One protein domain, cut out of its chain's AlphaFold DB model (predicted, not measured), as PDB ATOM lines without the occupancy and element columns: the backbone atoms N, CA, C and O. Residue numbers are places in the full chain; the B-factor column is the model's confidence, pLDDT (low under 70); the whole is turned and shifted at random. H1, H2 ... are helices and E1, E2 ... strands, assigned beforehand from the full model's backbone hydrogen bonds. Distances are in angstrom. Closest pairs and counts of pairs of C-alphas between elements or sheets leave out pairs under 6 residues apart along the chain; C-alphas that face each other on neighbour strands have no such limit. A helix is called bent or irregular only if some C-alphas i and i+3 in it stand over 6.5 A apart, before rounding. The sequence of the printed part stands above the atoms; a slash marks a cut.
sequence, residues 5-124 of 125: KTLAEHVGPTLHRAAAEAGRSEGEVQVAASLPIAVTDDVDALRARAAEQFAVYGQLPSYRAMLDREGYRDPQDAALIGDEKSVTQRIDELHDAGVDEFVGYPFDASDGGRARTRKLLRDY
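This is residues 5 to 124 of the 125 residues of the protein "Bac_luciferase domain-containing protein" of Mycobacterium noviomagense (UniProt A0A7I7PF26). A small, narrow sheet of three parallel strands runs through the middle, with H2 over one face and H5 and H6 packed on the other side. H3 and H4 continue the helical part on the side of H2, while H1 reaches away from the sheet as an arm, and the link after it folds back to E1. The 120 printed residues have six named helices and three named strands, in the order H1 E1 H2 H3 H4 E2 H5 E3 H6; the sheet order is E2 E1 E3, all parallel, and the class is mostly helix. The whole is compact, with a radius of gyration of the C-alphas of 15.6 A, yet flat in outline, spanning 48 by 34 by 17 A.

In the sheet, E1 is residues 32 to 39, 21.0 A long, and bends by 58 degrees at residue 36; E2 is residues 80 to 82 and E3 residues 101 to 106, 15.9 A. H1, residues 5 to 21, begins with C-alpha 5 at (-3.732, -33.384, -14.667) and is 23.7 A long; it is irregular, but only just, with C-alphas 9 and 12 6.9 A apart. H2, residues 43 to 58, is 20.3 A long, has a kink of 46 degrees near residue 52 and is irregular, with C-alphas 53 and 56 7.8 A apart. H3 is residues 61 to 70, H4 residues 75 to 78, and H5 residues 84 to 96, 18.3 A. H6, residues 111 to 123, is 18.2 A long and ends with C-alpha 123 at (17.690, -43.986, -6.147).

The pairing of E1 is staggered: residues 32 to 37 pair with E3, N 33 and O 101 being 2.9 A apart, and residues 37 to 39 with E2, N 38 and O 80 being 2.9 A apart. There are three layers, helices on both faces of the sheet: H2 on one, H5 on the other. E1, H2 H3 H4, E2 is a strand-helix-strand unit, parallel neighbour strands with helices between; E2, H5, E3 is a split one, with E1 between its strands and a right-handed crossover. H2 runs along the strands at a height over the sheet of 9.9 A; H5 runs along them at 8.4 A, with the C-alphas of Leu 80 and Val 87 its closest to E2, 5.8 A. H6 is on the opposite face to H2, slantwise to the strands at 8.1 A, its Thr 117 and Val 39 of E1 having the closest C-alphas, 4.9 A. H5 and H6 only just touch, with 3 pairs of C-alphas within 8 A, the closest those of Glu 84 and Leu 120, 6.7 A. H4 only grazes the sheet and touches H2, with C-alphas of Ala 51 and Gln 76 closest, 5.1 A. H2 and H3 touch only at the corner, Gly 58 and Arg 64 having the closest C-alphas, 5.4 A. H1 is not on the sheet and touches H3 with residues 5 to 6 alone, the C-alphas of Thr 6 and Glu 70 being closest, 5.6 A. In H6 every O i to N i+4 pair is within hydrogen-bond range; in H1 11 of 13 are, in H2 9 of 12, in H3 5 of 6 and in H5 8 of 9, and H4 is too short for such a pair.

The two C-alphas farthest apart are those of Gly 23 and Asp 42, 48.8 A. The printed part, residues 5 to 124, has no cut; the link from H1 to E1 is short and the other links are tight. Mean pLDDT of the printed part is 96.0, and no printed residue is under 70.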
ATOM      1  N   LYS A   5      -2.337 -33.843 -14.693       97.94
ATOM      2  CA  LYS A   5      -3.732 -33.384 -14.667       97.94
ATOM      3  C   LYS A   5      -4.641 -34.355 -15.419       97.94
ATOM      4  O   LYS A   5      -5.661 -34.800 -14.906       97.94
ATOM      5  N   THR A   6      -4.261 -34.723 -16.638       97.81
ATOM      6  CA  THR A   6      -5.036 -35.646 -17.472       97.81
ATOM      7  C   THR A   6      -5.034 -37.055 -16.885       97.81
ATOM      8  O   THR A   6      -6.031 -37.770 -17.006       97.81
ATOM      9  N   LEU A   7      -3.945 -37.469 -16.231       97.69
ATOM     10  CA  LEU A   7      -3.890 -38.746 -15.517       97.69
ATOM     11  C   LEU A   7      -4.910 -38.784 -14.369       97.69
ATOM     12  O   LEU A   7      -5.757 -39.682 -14.362       97.69
ATOM     13  N   ALA A   8      -4.904 -37.769 -13.500       97.56
ATOM     14  CA  ALA A   8      -5.783 -37.672 -12.337       97.56
ATOM     15  C   ALA A   8      -7.260 -37.452 -12.700       97.56
ATOM     16  O   ALA A   8      -8.151 -38.039 -12.091       97.56
ATOM     17  N   GLU A   9      -7.543 -36.609 -13.695       97.31
ATOM     18  CA  GLU A   9      -8.912 -36.162 -13.989       97.31
ATOM     19  C   GLU A   9      -9.601 -36.989 -15.082       97.31
ATOM     20  O   GLU A   9     -10.831 -36.993 -15.179       97.31
ATOM     21  N   HIS A  10      -8.838 -37.689 -15.930       96.12
ATOM     22  CA  HIS A  10      -9.392 -38.391 -17.087       96.12
ATOM     23  C   HIS A  10      -9.023 -39.871 -17.136       96.12
ATOM     24  O   HIS A  10      -9.926 -40.708 -17.192       96.12
ATOM     25  N   VAL A  11      -7.731 -40.211 -17.139       95.69
ATOM     26  CA  VAL A  11      -7.277 -41.594 -17.363       95.69
ATOM     27  C   VAL A  11      -7.642 -42.485 -16.182       95.69
ATOM     28  O   VAL A  11      -8.398 -43.442 -16.367       95.69
ATOM     29  N   GLY A  12      -7.171 -42.142 -14.979       94.75
ATOM     30  CA  GLY A  12      -7.441 -42.892 -13.754       94.75
ATOM     31  C   GLY A  12      -8.942 -43.102 -13.540       94.75
ATOM     32  O   GLY A  12      -9.386 -44.253 -13.551       94.75
ATOM     33  N   PRO A  13      -9.765 -42.041 -13.457       94.62
ATOM     34  CA  PRO A  13     -11.206 -42.177 -13.239       94.62
ATOM     35  C   PRO A  13     -11.924 -43.019 -14.299       94.62
ATOM     36  O   PRO A  13     -12.846 -43.771 -13.979       94.62
ATOM     37  N   THR A  14     -11.510 -42.926 -15.568       95.50
ATOM     38  CA  THR A  14     -12.116 -43.720 -16.647       95.50
ATOM     39  C   THR A  14     -11.808 -45.205 -16.485       95.50
ATOM     40  O   THR A  14     -12.716 -46.025 -16.617       95.50
ATOM     41  N   LEU A  15     -10.557 -45.549 -16.171       94.94
ATOM     42  CA  LEU A  15     -10.135 -46.932 -15.959       94.94
ATOM     43  C   LEU A  15     -10.810 -47.556 -14.728       94.94
ATOM     44  O   LEU A  15     -11.325 -48.670 -14.815       94.94
ATOM     45  N   HIS A  16     -10.874 -46.820 -13.615       92.88
ATOM     46  CA  HIS A  16     -11.516 -47.285 -12.382       92.88
ATOM     47  C   HIS A  16     -13.019 -47.513 -12.571       92.88
ATOM     48  O   HIS A  16     -13.537 -48.559 -12.180       92.88
ATOM     49  N   ARG A  17     -13.718 -46.589 -13.247       93.50
ATOM     50  CA  ARG A  17     -15.140 -46.764 -13.573       93.50
ATOM     51  C   ARG A  17     -15.371 -48.007 -14.436       93.50
ATOM     52  O   ARG A  17     -16.246 -48.803 -14.114       93.50
ATOM     53  N   ALA A  18     -14.573 -48.200 -15.486       94.56
ATOM     54  CA  ALA A  18     -14.702 -49.363 -16.364       94.56
ATOM     55  C   ALA A  18     -14.462 -50.690 -15.620       94.56
ATOM     56  O   ALA A  18     -15.134 -51.685 -15.882       94.56
ATOM     57  N   ALA A  19     -13.526 -50.715 -14.669       94.25
ATOM     58  CA  ALA A  19     -13.291 -51.892 -13.840       94.25
ATOM     59  C   ALA A  19     -14.443 -52.183 -12.875       94.25
ATOM     60  O   ALA A  19     -14.852 -53.340 -12.767       94.25
ATOM     61  N   ALA A  20     -15.009 -51.151 -12.246       93.00
ATOM     62  CA  ALA A  20     -16.192 -51.297 -11.403       93.00
ATOM     63  C   ALA A  20     -17.398 -51.828 -12.200       93.00
ATOM     64  O   ALA A  20     -18.072 -52.756 -11.756       93.00
ATOM     65  N   GLU A  21     -17.634 -51.306 -13.409       95.38
ATOM     66  CA  GLU A  21     -18.681 -51.792 -14.326       95.38
ATOM     67  C   GLU A  21     -18.469 -53.261 -14.734       95.38
ATOM     68  O   GLU A  21     -19.434 -53.997 -14.937       95.38
ATOM     69  N   ALA A  22     -17.213 -53.707 -14.801       95.69
ATOM     70  CA  ALA A  22     -16.843 -55.098 -15.052       95.69
ATOM     71  C   ALA A  22     -16.863 -55.991 -13.790       95.69
ATOM     72  O   ALA A  22     -16.510 -57.166 -13.877       95.69
ATOM     73  N   GLY A  23     -17.257 -55.462 -12.623       95.50
ATOM     74  CA  GLY A  23     -17.333 -56.207 -11.361       95.50
ATOM     75  C   GLY A  23     -15.980 -56.499 -10.702       95.50
ATOM     76  O   GLY A  23     -15.893 -57.411  -9.880       95.50
ATOM     77  N   ARG A  24     -14.925 -55.760 -11.064       94.50
ATOM     78  CA  ARG A  24     -13.589 -55.876 -10.458       94.50
ATOM     79  C   ARG A  24     -13.489 -55.028  -9.195       94.50
ATOM     80  O   ARG A  24     -14.147 -53.992  -9.095       94.50
ATOM     81  N   SER A  25     -12.660 -55.454  -8.242       87.06
ATOM     82  CA  SER A  25     -12.437 -54.685  -7.015       87.06
ATOM     83  C   SER A  25     -11.557 -53.451  -7.252       87.06
ATOM     84  O   SER A  25     -10.749 -53.395  -8.183       87.06
ATOM     85  N   GLU A  26     -11.739 -52.430  -6.414       74.62
ATOM     86  CA  GLU A  26     -10.916 -51.220  -6.426       74.62
ATOM     87  C   GLU A  26      -9.453 -51.584  -6.103       74.62
ATOM     88  O   GLU A  26      -9.191 -52.332  -5.163       74.62
ATOM     89  N   GLY A  27      -8.503 -51.116  -6.919       76.62
ATOM     90  CA  GLY A  27      -7.075 -51.458  -6.814       76.62
ATOM     91  C   GLY A  27      -6.602 -52.628  -7.691       76.62
ATOM     92  O   GLY A  27      -5.402 -52.785  -7.904       76.62
ATOM     93  N   GLU A  28      -7.505 -53.413  -8.295       87.44
ATOM     94  CA  GLU A  28      -7.112 -54.418  -9.302       87.44
ATOM     95  C   GLU A  28      -6.661 -53.802 -10.635       87.44
ATOM     96  O   GLU A  28      -6.098 -54.487 -11.500       87.44
ATOM     97  N   VAL A  29      -6.967 -52.525 -10.850       91.12
ATOM     98  CA  VAL A  29      -6.441 -51.754 -11.970       91.12
ATOM     99  C   VAL A  29      -5.253 -50.959 -11.483       91.12
ATOM    100  O   VAL A  29      -5.337 -50.292 -10.461       91.12
ATOM    101  N   GLN A  30      -4.175 -51.037 -12.250       93.25
ATOM    102  CA  GLN A  30      -2.953 -50.288 -12.030       93.25
ATOM    103  C   GLN A  30      -2.740 -49.373 -13.239       93.25
ATOM    104  O   GLN A  30      -2.949 -49.787 -14.387       93.25
ATOM    105  N   VAL A  31      -2.358 -48.128 -12.991       94.81
ATOM    106  CA  VAL A  31      -2.095 -47.104 -13.996       94.81
ATOM    107  C   VAL A  31      -0.590 -46.939 -14.141       94.81
ATOM    108  O   VAL A  31       0.085 -46.425 -13.255       94.81
ATOM    109  N   ALA A  32      -0.068 -47.327 -15.302       96.19
ATOM    110  CA  ALA A  32       1.312 -47.047 -15.671       96.19
ATOM    111  C   ALA A  32       1.391 -45.803 -16.570       96.19
ATOM    112  O   ALA A  32       0.639 -45.682 -17.544       96.19
ATOM    113  N   ALA A  33       2.327 -44.898 -16.287       97.25
ATOM    114  CA  ALA A  33       2.601 -43.724 -17.110       97.25
ATOM    115  C   ALA A  33       4.054 -43.727 -17.592       97.25
ATOM    116  O   ALA A  33       4.986 -43.777 -16.792       97.25
ATOM    117  N   SER A  34       4.253 -43.619 -18.910       96.75
ATOM    118  CA  SER A  34       5.586 -43.450 -19.493       96.75
ATOM    119  C   SER A  34       5.761 -42.068 -20.101       96.75
ATOM    120  O   SER A  34       4.976 -41.652 -20.960       96.75
ATOM    121  N   LEU A  35       6.801 -41.359 -19.657       97.56
ATOM    122  CA  LEU A  35       7.117 -40.008 -20.113       97.56
ATOM    123  C   LEU A  35       8.624 -39.822 -20.338       97.56
ATOM    124  O   LEU A  35       9.438 -40.445 -19.645       97.56
ATOM    125  N   PRO A  36       9.017 -38.949 -21.286       98.06
ATOM    126  CA  PRO A  36      10.405 -38.549 -21.447       98.06
ATOM    127  C   PRO A  36      10.946 -37.882 -20.188       98.06
ATOM    128  O   PRO A  36      10.265 -37.066 -19.568       98.06
ATOM    129  N   ILE A  37      12.190 -38.203 -19.849       98.62
ATOM    130  CA  ILE A  37      12.867 -37.693 -18.659       98.62
ATOM    131  C   ILE A  37      14.337 -37.388 -18.963       98.62
ATOM    132  O   ILE A  37      14.995 -38.134 -19.692       98.62
ATOM    133  N   ALA A  38      14.859 -36.292 -18.425       98.62
ATOM    134  CA  ALA A  38      16.275 -35.951 -18.494       98.62
ATOM    135  C   ALA A  38      16.686 -35.095 -17.291       98.62
ATOM    136  O   ALA A  38      16.125 -34.026 -17.059       98.62
ATOM    137  N   VAL A  39      17.705 -35.555 -16.566       98.56
ATOM    138  CA  VAL A  39      18.396 -34.764 -15.546       98.56
ATOM    139  C   VAL A  39      19.503 -33.949 -16.209       98.56
ATOM    140  O   VAL A  39      20.407 -34.523 -16.823       98.56
ATOM    141  N   THR A  40      19.434 -32.626 -16.093       98.19
ATOM    142  CA  THR A  40      20.351 -31.668 -16.721       98.19
ATOM    143  C   THR A  40      20.384 -30.354 -15.942       98.19
ATOM    144  O   THR A  40      19.383 -29.952 -15.356       98.19
ATOM    145  N   ASP A  41      21.514 -29.652 -16.007       97.75
ATOM    146  CA  ASP A  41      21.621 -28.269 -15.523       97.75
ATOM    147  C   ASP A  41      21.329 -27.252 -16.655       97.75
ATOM    148  O   ASP A  41      21.087 -26.077 -16.394       97.75
ATOM    149  N   ASP A  42      21.303 -27.708 -17.915       97.25
ATOM    150  CA  ASP A  42      20.919 -26.930 -19.101       97.25
ATOM    151  C   ASP A  42      19.522 -27.359 -19.574       97.25
ATOM    152  O   ASP A  42      19.347 -28.202 -20.463       97.25
ATOM    153  N   VAL A  43      18.507 -26.837 -18.884       97.94
ATOM    154  CA  VAL A  43      17.097 -27.168 -19.134       97.94
ATOM    155  C   VAL A  43      16.654 -26.682 -20.508       97.94
ATOM    156  O   VAL A  43      15.949 -27.408 -21.210       97.94
ATOM    157  N   ASP A  44      17.082 -25.490 -20.914       97.75
ATOM    158  CA  ASP A  44      16.659 -24.880 -22.172       97.75
ATOM    159  C   ASP A  44      17.163 -25.677 -23.378       97.75
ATOM    160  O   ASP A  44      16.377 -25.969 -24.288       97.75
ATOM    161  N   ALA A  45      18.423 -26.126 -23.365       97.12
ATOM    162  CA  ALA A  45      18.952 -26.968 -24.435       97.12
ATOM    163  C   ALA A  45      18.200 -28.303 -24.547       97.12
ATOM    164  O   ALA A  45      17.850 -28.738 -25.650       97.12
ATOM    165  N   LEU A  46      17.899 -28.956 -23.417       97.31
ATOM    166  CA  LEU A  46      17.161 -30.223 -23.432       97.31
ATOM    167  C   LEU A  46      15.692 -30.034 -23.817       97.31
ATOM    168  O   LEU A  46      15.135 -30.902 -24.491       97.31
ATOM    169  N   ARG A  47      15.067 -28.907 -23.454       97.75
ATOM    170  CA  ARG A  47      13.710 -28.559 -23.901       97.75
ATOM    171  C   ARG A  47      13.658 -28.322 -25.407       97.75
ATOM    172  O   ARG A  47      12.745 -28.836 -26.050       97.75
ATOM    173  N   ALA A  48      14.635 -27.617 -25.978       97.50
ATOM    174  CA  ALA A  48      14.735 -27.430 -27.427       97.50
ATOM    175  C   ALA A  48      14.896 -28.776 -28.152       97.50
ATOM    176  O   ALA A  48      14.151 -29.083 -29.083       97.50
ATOM    177  N   ARG A  49      15.787 -29.639 -27.650       96.88
ATOM    178  CA  ARG A  49      15.967 -30.997 -28.176       96.88
ATOM    179  C   ARG A  49      14.686 -31.835 -28.081       96.88
ATOM    180  O   ARG A  49      14.350 -32.547 -29.024       96.88
ATOM    181  N   ALA A  50      13.975 -31.767 -26.957       97.62
ATOM    182  CA  ALA A  50      12.705 -32.463 -26.774       97.62
ATOM    183  C   ALA A  50      11.640 -31.967 -27.764       97.62
ATOM    184  O   ALA A  50      10.896 -32.783 -28.308       97.62
ATOM    185  N   ALA A  51      11.591 -30.659 -28.035       97.31
ATOM    186  CA  ALA A  51      10.660 -30.080 -29.000       97.31
ATOM    187  C   ALA A  51      10.884 -30.654 -30.405       97.31
ATOM    188  O   ALA A  51       9.926 -31.057 -31.062       97.31
ATOM    189  N   GLU A  52      12.141 -30.778 -30.836       96.81
ATOM    190  CA  GLU A  52      12.493 -31.405 -32.114       96.81
ATOM    191  C   GLU A  52      12.174 -32.905 -32.124       96.81
ATOM    192  O   GLU A  52      11.484 -33.403 -33.016       96.81
ATOM    193  N   GLN A  53      12.648 -33.637 -31.111       97.00
ATOM    194  CA  GLN A  53      12.557 -35.097 -31.057       97.00
ATOM    195  C   GLN A  53      11.110 -35.597 -30.940       97.00
ATOM    196  O   GLN A  53      10.782 -36.664 -31.464       97.00
ATOM    197  N   PHE A  54      10.243 -34.842 -30.265       96.88
ATOM    198  CA  PHE A  54       8.860 -35.234 -29.998       96.88
ATOM    199  C   PHE A  54       7.828 -34.487 -30.853       96.88
ATOM    200  O   PHE A  54       6.632 -34.738 -30.694       96.88
ATOM    201  N   ALA A  55       8.256 -33.638 -31.798       95.94
ATOM    202  CA  ALA A  55       7.382 -32.811 -32.640       95.94
ATOM    203  C   ALA A  55       6.228 -33.594 -33.292       95.94
ATOM    204  O   ALA A  55       5.086 -33.127 -33.316       95.94
ATOM    205  N   VAL A  56       6.503 -34.813 -33.777       95.31
ATOM    206  CA  VAL A  56       5.506 -35.666 -34.446       95.31
ATOM    207  C   VAL A  56       4.298 -35.966 -33.556       95.31
ATOM    208  O   VAL A  56       3.169 -36.002 -34.042       95.31
ATOM    209  N   TYR A  57       4.493 -36.105 -32.241       93.62
ATOM    210  CA  TYR A  57       3.407 -36.394 -31.308       93.62
ATOM    211  C   TYR A  57       2.425 -35.228 -31.179       93.62
ATOM    212  O   TYR A  57       1.251 -35.456 -30.914       93.62
ATOM    213  N   GLY A  58       2.854 -33.990 -31.441       93.06
ATOM    214  CA  GLY A  58       1.953 -32.835 -31.482       93.06
ATOM    215  C   GLY A  58       0.974 -32.866 -32.661       93.06
ATOM    216  O   GLY A  58      -0.053 -32.197 -32.612       93.06
ATOM    217  N   GLN A  59       1.272 -33.654 -33.700       93.25
ATOM    218  CA  GLN A  59       0.479 -33.750 -34.933       93.25
ATOM    219  C   GLN A  59      -0.474 -34.953 -34.945       93.25
ATOM    220  O   GLN A  59      -1.396 -35.009 -35.757       93.25
ATOM    221  N   LEU A  60      -0.267 -35.935 -34.061       96.31
ATOM    222  CA  LEU A  60      -1.119 -37.120 -33.986       96.31
ATOM    223  C   LEU A  60      -2.400 -36.792 -33.200       96.31
ATOM    224  O   LEU A  60      -2.294 -36.395 -32.035       96.31
ATOM    225  N   PRO A  61      -3.608 -37.013 -33.759       96.06
ATOM    226  CA  PRO A  61      -4.862 -36.595 -33.124       96.06
ATOM    227  C   PRO A  61      -5.045 -37.096 -31.686       96.06
ATOM    228  O   PRO A  61      -5.487 -36.346 -30.817       96.06
ATOM    229  N   SER A  62      -4.663 -38.345 -31.405       95.00
ATOM    230  CA  SER A  62      -4.778 -38.934 -30.067       95.00
ATOM    231  C   SER A  62      -3.838 -38.289 -29.043       95.00
ATOM    232  O   SER A  62      -4.230 -38.095 -27.895       95.00
ATOM    233  N   TYR A  63      -2.620 -37.919 -29.443       95.00
ATOM    234  CA  TYR A  63      -1.655 -37.253 -28.565       95.00
ATOM    235  C   TYR A  63      -2.025 -35.786 -28.350       95.00
ATOM    236  O   TYR A  63      -2.021 -35.328 -27.208       95.00
ATOM    237  N   ARG A  64      -2.416 -35.079 -29.416       96.62
ATOM    238  CA  ARG A  64      -2.904 -33.695 -29.341       96.62
ATOM    239  C   ARG A  64      -4.061 -33.564 -28.352       96.62
ATOM    240  O   ARG A  64      -4.017 -32.710 -27.476       96.62
ATOM    241  N   ALA A  65      -5.018 -34.490 -28.401       96.62
ATOM    242  CA  ALA A  65      -6.154 -34.508 -27.484       96.62
ATOM    243  C   ALA A  65      -5.758 -34.656 -25.999       96.62
ATOM    244  O   ALA A  65      -6.488 -34.176 -25.129       96.62
ATOM    245  N   MET A  66      -4.650 -35.339 -25.688       97.00
ATOM    246  CA  MET A  66      -4.132 -35.434 -24.315       97.00
ATOM    247  C   MET A  66      -3.386 -34.162 -23.913       97.00
ATOM    248  O   MET A  66      -3.608 -33.651 -22.821       97.00
ATOM    249  N   LEU A  67      -2.566 -33.609 -24.810       96.75
ATOM    250  CA  LEU A  67      -1.869 -32.342 -24.575       96.75
ATOM    251  C   LEU A  67      -2.860 -31.183 -24.343       96.75
ATOM    252  O   LEU A  67      -2.639 -30.360 -23.460       96.75
ATOM    253  N   ASP A  68      -3.983 -31.151 -25.067       96.75
ATOM    254  CA  ASP A  68      -5.039 -30.142 -24.887       96.75
ATOM    255  C   ASP A  68      -5.728 -30.241 -23.523       96.75
ATOM    256  O   ASP A  68      -5.966 -29.218 -22.881       96.75
ATOM    257  N   ARG A  69      -6.025 -31.462 -23.052       97.19
ATOM    258  CA  ARG A  69      -6.598 -31.689 -21.708       97.19
ATOM    259  C   ARG A  69      -5.664 -31.188 -20.609       97.19
ATOM    260  O   ARG A  69      -6.108 -30.587 -19.626       97.19
ATOM    261  N   GLU A  70      -4.374 -31.404 -20.826       96.69
ATOM    262  CA  GLU A  70      -3.312 -30.975 -19.930       96.69
ATOM    263  C   GLU A  70      -3.091 -29.455 -19.955       96.69
ATOM    264  O   GLU A  70      -2.662 -28.879 -18.960       96.69
ATOM    265  N   GLY A  71      -3.427 -28.788 -21.064       96.69
ATOM    266  CA  GLY A  71      -3.112 -27.376 -21.303       96.69
ATOM    267  C   GLY A  71      -1.693 -27.149 -21.836       96.69
ATOM    268  O   GLY A  71      -1.191 -26.026 -21.809       96.69
ATOM    269  N   TYR A  72      -1.038 -28.202 -22.325       96.94
ATOM    270  CA  TYR A  72       0.299 -28.142 -22.903       96.94
ATOM    271  C   TYR A  72       0.246 -27.664 -24.343       96.94
ATOM    272  O   TYR A  72      -0.523 -28.179 -25.159       96.94
ATOM    273  N   ARG A  73       1.086 -26.685 -24.680       94.56
ATOM    274  CA  ARG A  73       1.143 -26.171 -26.047       94.56
ATOM    275  C   ARG A  73       1.796 -27.203 -26.946       94.56
ATOM    276  O   ARG A  73       1.237 -27.545 -27.987       94.56
ATOM    277  N   ASP A  74       2.906 -27.764 -26.485       95.00
ATOM    278  CA  ASP A  74       3.770 -28.601 -27.297       95.00
ATOM    279  C   ASP A  74       4.210 -29.876 -26.549       95.00
ATOM    280  O   ASP A  74       4.180 -29.926 -25.316       95.00
ATOM    281  N   PRO A  75       4.633 -30.936 -27.264       94.75
ATOM    282  CA  PRO A  75       4.999 -32.218 -26.659       94.75
ATOM    283  C   PRO A  75       6.076 -32.131 -25.565       94.75
ATOM    284  O   PRO A  75       5.990 -32.847 -24.568       94.75
ATOM    285  N   GLN A  76       7.065 -31.241 -25.702       96.56
ATOM    286  CA  GLN A  76       8.130 -31.068 -24.705       96.56
ATOM    287  C   GLN A  76       7.632 -30.574 -23.343       96.56
ATOM    288  O   GLN A  76       8.336 -30.741 -22.352       96.56
ATOM    289  N   ASP A  77       6.429 -29.999 -23.261       96.56
ATOM    290  CA  ASP A  77       5.843 -29.573 -21.985       96.56
ATOM    291  C   ASP A  77       5.469 -30.769 -21.092       96.56
ATOM    292  O   ASP A  77       5.421 -30.642 -19.872       96.56
ATOM    293  N   ALA A  78       5.280 -31.954 -21.684       96.75
ATOM    294  CA  ALA A  78       5.066 -33.200 -20.952       96.75
ATOM    295  C   ALA A  78       6.369 -33.930 -20.568       96.75
ATOM    296  O   ALA A  78       6.300 -34.947 -19.880       96.75
ATOM    297  N   ALA A  79       7.542 -33.458 -21.005       97.94
ATOM    298  CA  ALA A  79       8.823 -34.054 -20.630       97.94
ATOM    299  C   ALA A  79       9.286 -33.561 -19.248       97.94
ATOM    300  O   ALA A  79       9.192 -32.375 -18.929       97.94
ATOM    301  N   LEU A  80       9.832 -34.468 -18.437       98.44
ATOM    302  CA  LEU A  80      10.407 -34.161 -17.128       98.44
ATOM    303  C   LEU A  80      11.873 -33.763 -17.323       98.44
ATOM    304  O   LEU A  80      12.734 -34.622 -17.505       98.44
ATOM    305  N   ILE A  81      12.152 -32.459 -17.340       98.56
ATOM    306  CA  ILE A  81      13.484 -31.910 -17.628       98.56
ATOM    307  C   ILE A  81      13.863 -30.944 -16.511       98.56
ATOM    308  O   ILE A  81      13.127 -29.995 -16.248       98.56
ATOM    309  N   GLY A  82      15.003 -31.172 -15.866       98.56
ATOM    310  CA  GLY A  82      15.456 -30.351 -14.745       98.56
ATOM    311  C   GLY A  82      16.664 -30.943 -14.038       98.56
ATOM    312  O   GLY A  82      17.193 -31.969 -14.462       98.56
ATOM    313  N   ASP A  83      17.058 -30.321 -12.932       98.44
ATOM    314  CA  ASP A  83      17.976 -30.950 -11.986       98.44
ATOM    315  C   ASP A  83      17.307 -32.148 -11.286       98.44
ATOM    316  O   ASP A  83      16.123 -32.450 -11.485       98.44
ATOM    317  N   GLU A  84      18.065 -32.858 -10.455       98.38
ATOM    318  CA  GLU A  84      17.563 -34.024  -9.738       98.38
ATOM    319  C   GLU A  84      16.320 -33.706  -8.892       98.38
ATOM    320  O   GLU A  84      15.371 -34.485  -8.871       98.38
ATOM    321  N   LYS A  85      16.290 -32.547  -8.226       98.25
ATOM    322  CA  LYS A  85      15.188 -32.175  -7.336       98.25
ATOM    323  C   LYS A  85      13.918 -31.879  -8.130       98.25
ATOM    324  O   LYS A  85      12.854 -32.387  -7.783       98.25
ATOM    325  N   SER A  86      14.018 -31.065  -9.179       98.25
ATOM    326  CA  SER A  86      12.895 -30.728 -10.051       98.25
ATOM    327  C   SER A  86      12.344 -31.963 -10.753       98.25
ATOM    328  O   SER A  86      11.129 -32.116 -10.850       98.25
ATOM    329  N   VAL A  87      13.213 -32.866 -11.214       98.44
ATOM    330  CA  VAL A  87      12.777 -34.116 -11.839       98.44
ATOM    331  C   VAL A  87      12.074 -35.017 -10.827       98.44
ATOM    332  O   VAL A  87      10.982 -35.482 -11.135       98.44
ATOM    333  N   THR A  88      12.626 -35.220  -9.624       98.44
ATOM    334  CA  THR A  88      11.969 -36.006  -8.563       98.44
ATOM    335  C   THR A  88      10.589 -35.451  -8.226       98.44
ATOM    336  O   THR A  88       9.625 -36.202  -8.285       98.44
ATOM    337  N   GLN A  89      10.467 -34.137  -8.009       98.31
ATOM    338  CA  GLN A  89       9.174 -33.509  -7.726       98.31
ATOM    339  C   GLN A  89       8.142 -33.785  -8.831       98.31
ATOM    340  O   GLN A  89       6.971 -34.025  -8.560       98.31
ATOM    341  N   ARG A  90       8.565 -33.778 -10.097       98.00
ATOM    342  CA  ARG A  90       7.663 -34.078 -11.215       98.00
ATOM    343  C   ARG A  90       7.268 -35.554 -11.295       98.00
ATOM    344  O   ARG A  90       6.223 -35.841 -11.870       98.00
ATOM    345  N   ILE A  91       8.076 -36.472 -10.764       98.25
ATOM    346  CA  ILE A  91       7.689 -37.882 -10.608       98.25
ATOM    347  C   ILE A  91       6.691 -38.014  -9.451       98.25
ATOM    348  O   ILE A  91       5.667 -38.672  -9.633       98.25
ATOM    349  N   ASP A  92       6.922 -37.325  -8.328       98.12
ATOM    350  CA  ASP A  92       5.994 -37.291  -7.186       98.12
ATOM    351  C   ASP A  92       4.602 -36.804  -7.625       98.12
ATOM    352  O   ASP A  92       3.592 -37.427  -7.317       98.12
ATOM    353  N   GLU A  93       4.535 -35.755  -8.450       97.94
ATOM    354  CA  GLU A  93       3.271 -35.244  -8.999       97.94
ATOM    355  C   GLU A  93       2.513 -36.269  -9.865       97.94
ATOM    356  O   GLU A  93       1.286 -36.208  -9.959       97.94
ATOM    357  N   LEU A  94       3.208 -37.211 -10.515       97.94
ATOM    358  CA  LEU A  94       2.562 -38.307 -11.249       97.94
ATOM    359  C   LEU A  94       2.013 -39.361 -10.285       97.94
ATOM    360  O   LEU A  94       0.903 -39.847 -10.493       97.94
ATOM    361  N   HIS A  95       2.760 -39.690  -9.232       97.25
ATOM    362  CA  HIS A  95       2.290 -40.591  -8.183       97.25
ATOM    363  C   HIS A  95       1.049 -40.016  -7.482       97.25
ATOM    364  O   HIS A  95       0.028 -40.693  -7.375       97.25
ATOM    365  N   ASP A  96       1.083 -38.735  -7.112       97.94
ATOM    366  CA  ASP A  96      -0.052 -38.020  -6.515       97.94
ATOM    367  C   ASP A  96      -1.261 -37.938  -7.463       97.94
ATOM    368  O   ASP A  96      -2.408 -37.869  -7.017       97.94
ATOM    369  N   ALA A  97      -1.028 -38.000  -8.778       97.75
ATOM    370  CA  ALA A  97      -2.073 -38.109  -9.794       97.75
ATOM    371  C   ALA A  97      -2.669 -39.528  -9.934       97.75
ATOM    372  O   ALA A  97      -3.534 -39.742 -10.788       97.75
ATOM    373  N   GLY A  98      -2.230 -40.489  -9.115       96.06
ATOM    374  CA  GLY A  98      -2.716 -41.869  -9.110       96.06
ATOM    375  C   GLY A  98      -2.020 -42.780 -10.121       96.06
ATOM    376  O   GLY A  98      -2.638 -43.726 -10.608       96.06
ATOM    377  N   VAL A  99      -0.771 -42.480 -10.494       97.12
ATOM    378  CA  VAL A  99       0.078 -43.408 -11.257       97.12
ATOM    379  C   VAL A  99       0.722 -44.403 -10.299       97.12
ATOM    380  O   VAL A  99       1.527 -44.015  -9.455       97.12
ATOM    381  N   ASP A 100       0.427 -45.687 -10.481       95.81
ATOM    382  CA  ASP A 100       1.036 -46.775  -9.710       95.81
ATOM    383  C   ASP A 100       2.455 -47.106 -10.196       95.81
ATOM    384  O   ASP A 100       3.335 -47.437  -9.404       95.81
ATOM    385  N   GLU A 101       2.702 -47.007 -11.509       95.81
ATOM    386  CA  GLU A 101       4.011 -47.293 -12.102       95.81
ATOM    387  C   GLU A 101       4.471 -46.176 -13.041       95.81
ATOM    388  O   GLU A 101       3.887 -45.924 -14.100       95.81
ATOM    389  N   PHE A 102       5.579 -45.529 -12.688       97.25
ATOM    390  CA  PHE A 102       6.241 -44.584 -13.576       97.25
ATOM    391  C   PHE A 102       7.350 -45.257 -14.390       97.25
ATOM    392  O   PHE A 102       8.300 -45.820 -13.844       97.25
ATOM    393  N   VAL A 103       7.283 -45.114 -15.716       96.94
ATOM    394  CA  VAL A 103       8.309 -45.594 -16.649       96.94
ATOM    395  C   VAL A 103       9.003 -44.406 -17.308       96.94
ATOM    396  O   VAL A 103       8.559 -43.876 -18.332       96.94
ATOM    397  N   GLY A 104      10.136 -43.999 -16.741       96.75
ATOM    398  CA  GLY A 104      10.976 -42.953 -17.319       96.75
ATOM    399  C   GLY A 104      11.607 -43.382 -18.646       96.75
ATOM    400  O   GLY A 104      12.245 -44.431 -18.721       96.75
ATOM    401  N   TYR A 105      11.481 -42.546 -19.682       96.31
ATOM    402  CA  TYR A 105      12.176 -42.689 -20.966       96.31
ATOM    403  C   TYR A 105      13.338 -41.677 -21.081       96.31
ATOM    404  O   TYR A 105      13.108 -40.523 -21.458       96.31
ATOM    405  N   PRO A 106      14.592 -42.057 -20.747       96.62
ATOM    406  CA  PRO A 106      15.739 -41.166 -20.888       96.62
ATOM    407  C   PRO A 106      15.987 -40.826 -22.358       96.62
ATOM    408  O   PRO A 106      16.282 -41.719 -23.153       96.62
ATOM    409  N   PHE A 107      15.896 -39.543 -22.712       96.19
ATOM    410  CA  PHE A 107      16.013 -39.091 -24.109       96.19
ATOM    411  C   PHE A 107      17.257 -38.232 -24.389       96.19
ATOM    412  O   PHE A 107      17.556 -37.938 -25.552       96.19
ATOM    413  N   ASP A 108      18.004 -37.852 -23.349       94.75
ATOM    414  CA  ASP A 108      19.284 -37.171 -23.526       94.75
ATOM    415  C   ASP A 108      20.284 -38.073 -24.285       94.75
ATOM    416  O   ASP A 108      20.469 -39.260 -23.992       94.75
ATOM    417  N   ALA A 109      20.937 -37.492 -25.294       91.19
ATOM    418  CA  ALA A 109      21.974 -38.139 -26.084       91.19
ATOM    419  C   ALA A 109      23.352 -38.139 -25.398       91.19
ATOM    420  O   ALA A 109      24.221 -38.912 -25.819       91.19
ATOM    421  N   SER A 110      23.556 -37.353 -24.340       95.25
ATOM    422  CA  SER A 110      24.811 -37.341 -23.592       95.25
ATOM    423  C   SER A 110      24.953 -38.575 -22.685       95.25
ATOM    424  O   SER A 110      23.998 -39.015 -22.041       95.25
ATOM    425  N   ASP A 111      26.155 -39.158 -22.608       95.25
ATOM    426  CA  ASP A 111      26.423 -40.263 -21.673       95.25
ATOM    427  C   ASP A 111      26.282 -39.817 -20.214       95.25
ATOM    428  O   ASP A 111      25.724 -40.547 -19.392       95.25
ATOM    429  N   GLY A 112      26.734 -38.596 -19.906       96.00
ATOM    430  CA  GLY A 112      26.660 -38.008 -18.570       96.00
ATOM    431  C   GLY A 112      25.223 -37.799 -18.093       96.00
ATOM    432  O   GLY A 112      24.860 -38.281 -17.020       96.00
ATOM    433  N   GLY A 113      24.377 -37.152 -18.897       96.75
ATOM    434  CA  GLY A 113      22.973 -36.924 -18.554       96.75
ATOM    435  C   GLY A 113      22.153 -38.211 -18.533       96.75
ATOM    436  O   GLY A 113      21.347 -38.407 -17.620       96.75
ATOM    437  N   ARG A 114      22.427 -39.183 -19.421       96.88
ATOM    438  CA  ARG A 114      21.852 -40.539 -19.294       96.88
ATOM    439  C   ARG A 114      22.237 -41.212 -17.984       96.88
ATOM    440  O   ARG A 114      21.384 -41.830 -17.345       96.88
ATOM    441  N   ALA A 115      23.509 -41.139 -17.594       97.81
ATOM    442  CA  ALA A 115      23.988 -41.736 -16.355       97.81
ATOM    443  C   ALA A 115      23.355 -41.068 -15.126       97.81
ATOM    444  O   ALA A 115      22.877 -41.788 -14.247       97.81
ATOM    445  N   ARG A 116      23.275 -39.727 -15.097       98.06
ATOM    446  CA  ARG A 116      22.587 -38.952 -14.045       98.06
ATOM    447  C   ARG A 116      21.109 -39.315 -13.950       98.06
ATOM    448  O   ARG A 116      20.651 -39.709 -12.882       98.06
ATOM    449  N   THR A 117      20.393 -39.306 -15.074       98.44
ATOM    450  CA  THR A 117      18.963 -39.659 -15.133       98.44
ATOM    451  C   THR A 117      18.712 -41.083 -14.634       98.44
ATOM    452  O   THR A 117      17.840 -41.315 -13.803       98.44
ATOM    453  N   ARG A 118      19.517 -42.056 -15.081       97.62
ATOM    454  CA  ARG A 118      19.413 -43.446 -14.606       97.62
ATOM    455  C   ARG A 118      19.764 -43.596 -13.130       97.62
ATOM    456  O   ARG A 118      19.208 -44.473 -12.480       97.62
ATOM    457  N   LYS A 119      20.712 -42.809 -12.615       98.12
ATOM    458  CA  LYS A 119      21.040 -42.804 -11.187       98.12
ATOM    459  C   LYS A 119      19.843 -42.310 -10.377       98.12
ATOM    460  O   LYS A 119      19.444 -43.019  -9.465       98.12
ATOM    461  N   LEU A 120      19.241 -41.181 -10.760       98.38
ATOM    462  CA  LEU A 120      18.027 -40.671 -10.119       98.38
ATOM    463  C   LEU A 120      16.923 -41.731 -10.087       98.38
ATOM    464  O   LEU A 120      16.408 -42.025  -9.019       98.38
ATOM    465  N   LEU A 121      16.622 -42.367 -11.223       97.00
ATOM    466  CA  LEU A 121      15.560 -43.380 -11.304       97.00
ATOM    467  C   LEU A 121      15.818 -44.628 -10.444       97.00
ATOM    468  O   LEU A 121      14.868 -45.264 -10.012       97.00
ATOM    469  N   ARG A 122      17.082 -45.004 -10.203       96.31
ATOM    470  CA  ARG A 122      17.421 -46.125  -9.304       96.31
ATOM    471  C   ARG A 122      17.358 -45.750  -7.827       96.31
ATOM    472  O   ARG A 122      17.143 -46.628  -6.997       96.31
ATOM    473  N   ASP A 123      17.631 -44.487  -7.519       96.69
ATOM    474  CA  ASP A 123      17.690 -43.986  -6.147       96.69
ATOM    475  C   ASP A 123      16.324 -43.469  -5.662       96.69
ATOM    476  O   ASP A 123      16.125 -43.350  -4.454       96.69
ATOM    477  N   TYR A 124      15.401 -43.175  -6.586       93.00
ATOM    478  CA  TYR A 124      14.011 -42.812  -6.312       93.00
ATOM    479  C   TYR A 124      13.300 -43.946  -5.555       93.00
ATOM    480  O   TYR A 124      13.443 -45.120  -5.907       93.00
TER     481      TYR A 124